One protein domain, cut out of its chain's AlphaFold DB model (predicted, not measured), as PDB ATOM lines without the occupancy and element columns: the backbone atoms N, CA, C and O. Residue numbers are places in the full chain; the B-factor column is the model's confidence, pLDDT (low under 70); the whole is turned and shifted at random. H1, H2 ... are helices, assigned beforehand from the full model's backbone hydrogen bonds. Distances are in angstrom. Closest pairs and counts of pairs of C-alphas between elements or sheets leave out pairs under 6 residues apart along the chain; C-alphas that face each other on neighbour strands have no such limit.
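AT A GLANCE: This is residues 97 to 150 of the 150 residues of an uncharacterized protein of Laccaria amethystina LaAM-08-1 (UniProt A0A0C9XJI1). A long helix of 30 residues, H1, and a shorter one of 16 residues, H2, make a bare, open L: H2 turns off beyond the last residue of H1, with a short link at the corner and nothing packed between the two arms. The printed part has 54 residues with two named helices, H1 then H2, and no named strand; its class is all helix. It is extended, with a radius of gyration of the C-alphas of 19.3 A, and flat, spanning 56 by 31 by 7 A.

IN THESE COORDINATES: H1, residues 97 to 126, runs 42.6 A from C-alpha 97 at (121.779, 80.333, 180.708) to C-alpha 126 at (139.423, 118.615, 187.017). H2, residues 133 to 148, runs 22.8 A and ends with C-alpha 148 at (138.275, 127.624, 159.098).

HOW THE PARTS SIT: H1 and H2 are apart, with no C-alpha of the one within 8 A of the other. A short link of 6 residues joins them. In H1 and H2 every O i to N i+4 pair is within hydrogen-bond range.

THE WHOLE: The two C-alphas farthest apart, those of Ala 97 and Gly 134, are 56.7 A apart. The printed part has no cut and ends at the chain's last residue, Asn 150. Residues 111 to 119 have pLDDT under 70; the mean of the printed part is 78.6.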
ATOM      1  N   ALA A  97     121.175  79.677 179.550       72.00
ATOM      2  CA  ALA A  97     121.779  80.333 180.708       72.00
ATOM      3  C   ALA A  97     123.236  80.763 180.458       72.00
ATOM      4  O   ALA A  97     123.594  81.907 180.699       72.00
ATOM      5  N   SER A  98     124.059  79.894 179.864       72.75
ATOM      6  CA  SER A  98     125.479  80.196 179.646       72.75
ATOM      7  C   SER A  98     125.702  81.269 178.573       72.75
ATOM      8  O   SER A  98     126.700  81.986 178.623       72.75
ATOM      9  N   THR A  99     124.791  81.387 177.604       72.81
ATOM     10  CA  THR A  99     124.820  82.469 176.609       72.81
ATOM     11  C   THR A  99     124.413  83.804 177.233       72.81
ATOM     12  O   THR A  99     125.044  84.818 176.948       72.81
ATOM     13  N   ILE A 100     123.392  83.808 178.097       78.69
ATOM     14  CA  ILE A 100     122.938  85.005 178.821       78.69
ATOM     15  C   ILE A 100     124.029  85.505 179.775       78.69
ATOM     16  O   ILE A 100     124.304  86.705 179.806       78.69
ATOM     17  N   ASP A 101     124.711  84.597 180.476       80.25
ATOM     18  CA  ASP A 101     125.827  84.945 181.359       80.25
ATOM     19  C   ASP A 101     127.002  85.537 180.570       80.25
ATOM     20  O   ASP A 101     127.554  86.567 180.952       80.25
ATOM     21  N   GLY A 102     127.344  84.946 179.418       77.31
ATOM     22  CA  GLY A 102     128.392  85.475 178.542       77.31
ATOM     23  C   GLY A 102     128.067  86.866 177.983       77.31
ATOM     24  O   GLY A 102     128.942  87.730 177.930       77.31
ATOM     25  N   LEU A 103     126.805  87.109 177.610       78.56
ATOM     26  CA  LEU A 103     126.347  88.425 177.158       78.56
ATOM     27  C   LEU A 103     126.401  89.453 178.292       78.56
ATOM     28  O   LEU A 103     126.964  90.529 178.099       78.56
ATOM     29  N   SER A 104     125.904  89.098 179.477       80.50
ATOM     30  CA  SER A 104     125.943  89.957 180.669       80.50
ATOM     31  C   SER A 104     127.375  90.357 181.026       80.50
ATOM     32  O   SER A 104     127.659  91.530 181.259       80.50
ATOM     33  N   GLN A 105     128.307  89.405 180.968       79.12
ATOM     34  CA  GLN A 105     129.720  89.657 181.233       79.12
ATOM     35  C   GLN A 105     130.354  90.563 180.164       79.12
ATOM     36  O   GLN A 105     131.129  91.457 180.493       79.12
ATOM     37  N   SER A 106     129.987  90.387 178.889       75.50
ATOM     38  CA  SER A 106     130.478  91.247 177.804       75.50
ATOM     39  C   SER A 106     129.956  92.688 177.888       75.50
ATOM     40  O   SER A 106     130.703  93.618 177.584       75.50
ATOM     41  N   ILE A 107     128.715  92.880 178.349       77.88
ATOM     42  CA  ILE A 107     128.110  94.202 178.556       77.88
ATOM     43  C   ILE A 107     128.757  94.906 179.752       77.88
ATOM     44  O   ILE A 107     129.067  96.087 179.638       77.88
ATOM     45  N   GLY A 108     129.031  94.186 180.847       74.25
ATOM     46  CA  GLY A 108     129.767  94.730 181.995       74.25
ATOM     47  C   GLY A 108     131.146  95.256 181.590       74.25
ATOM     48  O   GLY A 108     131.441  96.425 181.794       74.25
ATOM     49  N   ILE A 109     131.932  94.447 180.870       74.56
ATOM     50  CA  ILE A 109     133.268  94.850 180.390       74.56
ATOM     51  C   ILE A 109     133.195  96.043 179.422       74.56
ATOM     52  O   ILE A 109     134.106  96.872 179.388       74.56
ATOM     53  N   PHE A 110     132.150  96.127 178.592       70.12
ATOM     54  CA  PHE A 110     131.958  97.265 177.694       70.12
ATOM     55  C   PHE A 110     131.601  98.539 178.468       70.12
ATOM     56  O   PHE A 110     132.198  99.580 178.209       70.12
ATOM     57  N   GLY A 111     130.683  98.442 179.434       66.75
ATOM     58  CA  GLY A 111     130.328  99.539 180.331       66.75
ATOM     59  C   GLY A 111     131.545 100.045 181.095       66.75
ATOM     60  O   GLY A 111     131.885 101.217 180.969       66.75
ATOM     61  N   ASP A 112     132.259  99.155 181.781       68.75
ATOM     62  CA  ASP A 112     133.430  99.498 182.594       68.75
ATOM     63  C   ASP A 112     134.500 100.224 181.770       68.75
ATOM     64  O   ASP A 112     135.005 101.259 182.189       68.75
ATOM     65  N   LYS A 113     134.778  99.774 180.537       65.81
ATOM     66  CA  LYS A 113     135.753 100.442 179.655       65.81
ATOM     67  C   LYS A 113     135.298 101.804 179.136       65.81
ATOM     68  O   LYS A 113     136.142 102.651 178.839       65.81
ATOM     69  N   VAL A 114     133.997 102.006 178.943       65.00
ATOM     70  CA  VAL A 114     133.448 103.305 178.526       65.00
ATOM     71  C   VAL A 114     133.463 104.276 179.707       65.00
ATOM     72  O   VAL A 114     133.870 105.425 179.540       65.00
ATOM     73  N   PHE A 115     133.107 103.807 180.903       61.41
ATOM     74  CA  PHE A 115     133.127 104.619 182.116       61.41
ATOM     75  C   PHE A 115     134.554 104.937 182.587       61.41
ATOM     76  O   PHE A 115     134.817 106.094 182.894       61.41
ATOM     77  N   GLU A 116     135.506 103.997 182.545       64.75
ATOM     78  CA  GLU A 116     136.920 104.259 182.883       64.75
ATOM     79  C   GLU A 116     137.546 105.335 181.989       64.75
ATOM     80  O   GLU A 116     138.278 106.201 182.468       64.75
ATOM     81  N   ARG A 117     137.242 105.331 180.684       61.00
ATOM     82  CA  ARG A 117     137.739 106.373 179.769       61.00
ATOM     83  C   ARG A 117     137.153 107.746 180.076       61.00
ATOM     84  O   ARG A 117     137.857 108.739 179.924       61.00
ATOM     85  N   ASN A 118     135.901 107.793 180.523       62.28
ATOM     86  CA  ASN A 118     135.267 109.042 180.926       62.28
ATOM     87  C   ASN A 118     135.784 109.544 182.276       62.28
ATOM     88  O   ASN A 118     135.951 110.747 182.420       62.28
ATOM     89  N   ILE A 119     136.104 108.664 183.230       69.44
ATOM     90  CA  ILE A 119     136.681 109.075 184.519       69.44
ATOM     91  C   ILE A 119     138.052 109.720 184.309       69.44
ATOM     92  O   ILE A 119     138.278 110.812 184.812       69.44
ATOM     93  N   ASN A 120     138.921 109.129 183.485       71.00
ATOM     94  CA  ASN A 120     140.225 109.733 183.187       71.00
ATOM     95  C   ASN A 120     140.102 111.080 182.459       71.00
ATOM     96  O   ASN A 120     140.920 111.969 182.676       71.00
ATOM     97  N   ALA A 121     139.096 111.235 181.593       72.19
ATOM     98  CA  ALA A 121     138.824 112.517 180.953       72.19
ATOM     99  C   ALA A 121     138.348 113.553 181.981       72.19
ATOM    100  O   ALA A 121     138.858 114.666 182.003       72.19
ATOM    101  N   VAL A 122     137.418 113.180 182.864       73.69
ATOM    102  CA  VAL A 122     136.903 114.050 183.929       73.69
ATOM    103  C   VAL A 122     138.007 114.444 184.913       73.69
ATOM    104  O   VAL A 122     138.109 115.622 185.232       73.69
ATOM    105  N   ASP A 123     138.871 113.513 185.322       77.88
ATOM    106  CA  ASP A 123     140.042 113.803 186.161       77.88
ATOM    107  C   ASP A 123     141.023 114.743 185.453       77.88
ATOM    108  O   ASP A 123     141.538 115.667 186.076       77.88
ATOM    109  N   ALA A 124     141.250 114.569 184.147       78.06
ATOM    110  CA  ALA A 124     142.082 115.488 183.375       78.06
ATOM    111  C   ALA A 124     141.470 116.897 183.300       78.06
ATOM    112  O   ALA A 124     142.199 117.873 183.430       78.06
ATOM    113  N   TYR A 125     140.146 117.017 183.149       72.56
ATOM    114  CA  TYR A 125     139.455 118.311 183.174       72.56
ATOM    115  C   TYR A 125     139.421 118.948 184.566       72.56
ATOM    116  O   TYR A 125     139.487 120.166 184.670       72.56
ATOM    117  N   LEU A 126     139.331 118.147 185.630       77.12
ATOM    118  CA  LEU A 126     139.423 118.615 187.017       77.12
ATOM    119  C   LEU A 126     140.846 119.040 187.397       77.12
ATOM    120  O   LEU A 126     141.004 119.889 188.267       77.12
ATOM    121  N   ALA A 127     141.862 118.441 186.771       79.62
ATOM    122  CA  ALA A 127     143.266 118.781 186.976       79.62
ATOM    123  C   ALA A 127     143.713 120.029 186.196       79.62
ATOM    124  O   ALA A 127     144.803 120.534 186.457       79.62
ATOM    125  N   LEU A 128     142.907 120.514 185.246       79.44
ATOM    126  CA  LEU A 128     143.126 121.819 184.630       79.44
ATOM    127  C   LEU A 128     142.721 122.900 185.635       79.44
ATOM    128  O   LEU A 128     141.575 122.937 186.087       79.44
ATOM    129  N   ASP A 129     143.663 123.780 185.975       80.38
ATOM    130  CA  ASP A 129     143.354 124.959 186.775       80.38
ATOM    131  C   ASP A 129     142.342 125.814 186.011       80.38
ATOM    132  O   ASP A 129     142.573 126.227 184.874       80.38
ATOM    133  N   ARG A 130     141.193 126.082 186.642       72.56
ATOM    134  CA  ARG A 130     140.144 126.935 186.060       72.56
ATOM    135  C   ARG A 130     140.624 128.355 185.779       72.56
ATOM    136  O   ARG A 130     140.034 129.018 184.934       72.56
ATOM    137  N   ASP A 131     141.681 128.775 186.463       82.75
ATOM    138  CA  ASP A 131     142.249 130.115 186.366       82.75
ATOM    139  C   ASP A 131     143.360 130.209 185.300       82.75
ATOM    140  O   ASP A 131     143.927 131.281 185.095       82.75
ATOM    141  N   ASP A 132     143.677 129.114 184.590       84.62
ATOM    142  CA  ASP A 132     144.609 129.142 183.455       84.62
ATOM    143  C   ASP A 132     143.906 129.635 182.177       84.62
ATOM    144  O   ASP A 132     143.723 128.918 181.188       84.62
ATOM    145  N   GLU A 133     143.471 130.897 182.212       81.62
ATOM    146  CA  GLU A 133     142.801 131.581 181.099       81.62
ATOM    147  C   GLU A 133     143.650 131.562 179.814       81.62
ATOM    148  O   GLU A 133     143.113 131.450 178.710       81.62
ATOM    149  N   GLY A 134     144.982 131.595 179.951       86.50
ATOM    150  CA  GLY A 134     145.916 131.573 178.825       86.50
ATOM    151  C   GLY A 134     145.890 130.255 178.051       86.50
ATOM    152  O   GLY A 134     145.919 130.259 176.817       86.50
ATOM    153  N   PHE A 135     145.784 129.124 178.754       84.31
ATOM    154  CA  PHE A 135     145.609 127.821 178.117       84.31
ATOM    155  C   PHE A 135     144.285 127.736 177.346       84.31
ATOM    156  O   PHE A 135     144.270 127.300 176.191       84.31
ATOM    157  N   PHE A 136     143.179 128.178 177.952       82.12
ATOM    158  CA  PHE A 136     141.864 128.118 177.310       82.12
ATOM    159  C   PHE A 136     141.781 129.001 176.069       82.12
ATOM    160  O   PHE A 136     141.239 128.566 175.053       82.12
ATOM    161  N   GLN A 137     142.354 130.203 176.118       88.25
ATOM    162  CA  GLN A 137     142.362 131.110 174.977       88.25
ATOM    163  C   GLN A 137     143.132 130.520 173.787       88.25
ATOM    164  O   GLN A 137     142.597 130.458 172.682       88.25
ATOM    165  N   MET A 138     144.329 129.977 174.029       92.31
ATOM    166  CA  MET A 138     145.126 129.313 172.991       92.31
ATOM    167  C   MET A 138     144.404 128.096 172.395       92.31
ATOM    168  O   MET A 138     144.436 127.873 171.187       92.31
ATOM    169  N   TRP A 139     143.733 127.304 173.236       88.00
ATOM    170  CA  TRP A 139     142.989 126.129 172.785       88.00
ATOM    171  C   TRP A 139     141.777 126.490 171.916       88.00
ATOM    172  O   TRP A 139     141.481 125.788 170.947       88.00
ATOM    173  N   ILE A 140     141.077 127.581 172.244       90.44
ATOM    174  CA  ILE A 140     139.950 128.085 171.450       90.44
ATOM    175  C   ILE A 140     140.438 128.599 170.092       90.44
ATOM    176  O   ILE A 140     139.831 128.264 169.074       90.44
ATOM    177  N   GLU A 141     141.538 129.355 170.059       93.12
ATOM    178  CA  GLU A 141     142.131 129.868 168.817       93.12
ATOM    179  C   GLU A 141     142.559 128.728 167.874       93.12
ATOM    180  O   GLU A 141     142.151 128.717 166.712       93.12
ATOM    181  N   ASP A 142     143.257 127.706 168.385       92.31
ATOM    182  CA  ASP A 142     143.641 126.506 167.616       92.31
ATOM    183  C   ASP A 142     142.416 125.760 167.053       92.31
ATOM    184  O   ASP A 142     142.407 125.276 165.915       92.31
ATOM    185  N   LYS A 143     141.324 125.692 167.828       91.88
ATOM    186  CA  LYS A 143     140.083 125.057 167.371       91.88
ATOM    187  C   LYS A 143     139.359 125.850 166.297       91.88
ATOM    188  O   LYS A 143     138.819 125.223 165.385       91.88
ATOM    189  N   LEU A 144     139.346 127.176 166.388       93.12
ATOM    190  CA  LEU A 144     138.761 128.039 165.363       93.12
ATOM    191  C   LEU A 144     139.547 127.940 164.050       93.12
ATOM    192  O   LEU A 144     138.942 127.702 163.006       93.12
ATOM    193  N   GLU A 145     140.879 127.981 164.113       94.44
ATOM    194  CA  GLU A 145     141.743 127.832 162.934       94.44
ATOM    195  C   GLU A 145     141.566 126.458 162.260       94.44
ATOM    196  O   GLU A 145     141.539 126.341 161.031       94.44
ATOM    197  N   SER A 146     141.380 125.392 163.045       92.12
ATOM    198  CA  SER A 146     141.115 124.056 162.502       92.12
ATOM    199  C   SER A 146     139.749 123.928 161.813       92.12
ATOM    200  O   SER A 146     139.591 123.014 161.000       92.12
ATOM    201  N   ILE A 147     138.761 124.755 162.166       90.62
ATOM    202  CA  ILE A 147     137.436 124.764 161.525       90.62
ATOM    203  C   ILE A 147     137.483 125.592 160.243       90.62
ATOM    204  O   ILE A 147     136.916 125.175 159.241       90.62
ATOM    205  N   GLU A 148     138.173 126.731 160.258       91.06
ATOM    206  CA  GLU A 148     138.275 127.624 159.098       91.06
ATOM    207  C   GLU A 148     139.049 126.988 157.928       91.06
ATOM    208  O   GLU A 148     138.764 127.256 156.762       91.06
ATOM    209  N   ASN A 149     139.988 126.088 158.231       85.69
ATOM    210  CA  ASN A 149     140.811 125.391 157.239       85.69
ATOM    211  C   ASN A 149     140.193 124.098 156.657       85.69
ATOM    212  O   ASN A 149     140.884 123.390 155.916       85.69
ATOM    213  N   ASN A 150     138.945 123.750 156.988       72.94
ATOM    214  CA  ASN A 150     138.307 122.473 156.624       72.94
ATOM    215  C   ASN A 150     136.996 122.686 155.855       72.94
ATOM    216  O   ASN A 150     136.830 122.049 154.789       72.94
TER     217      ASN A 150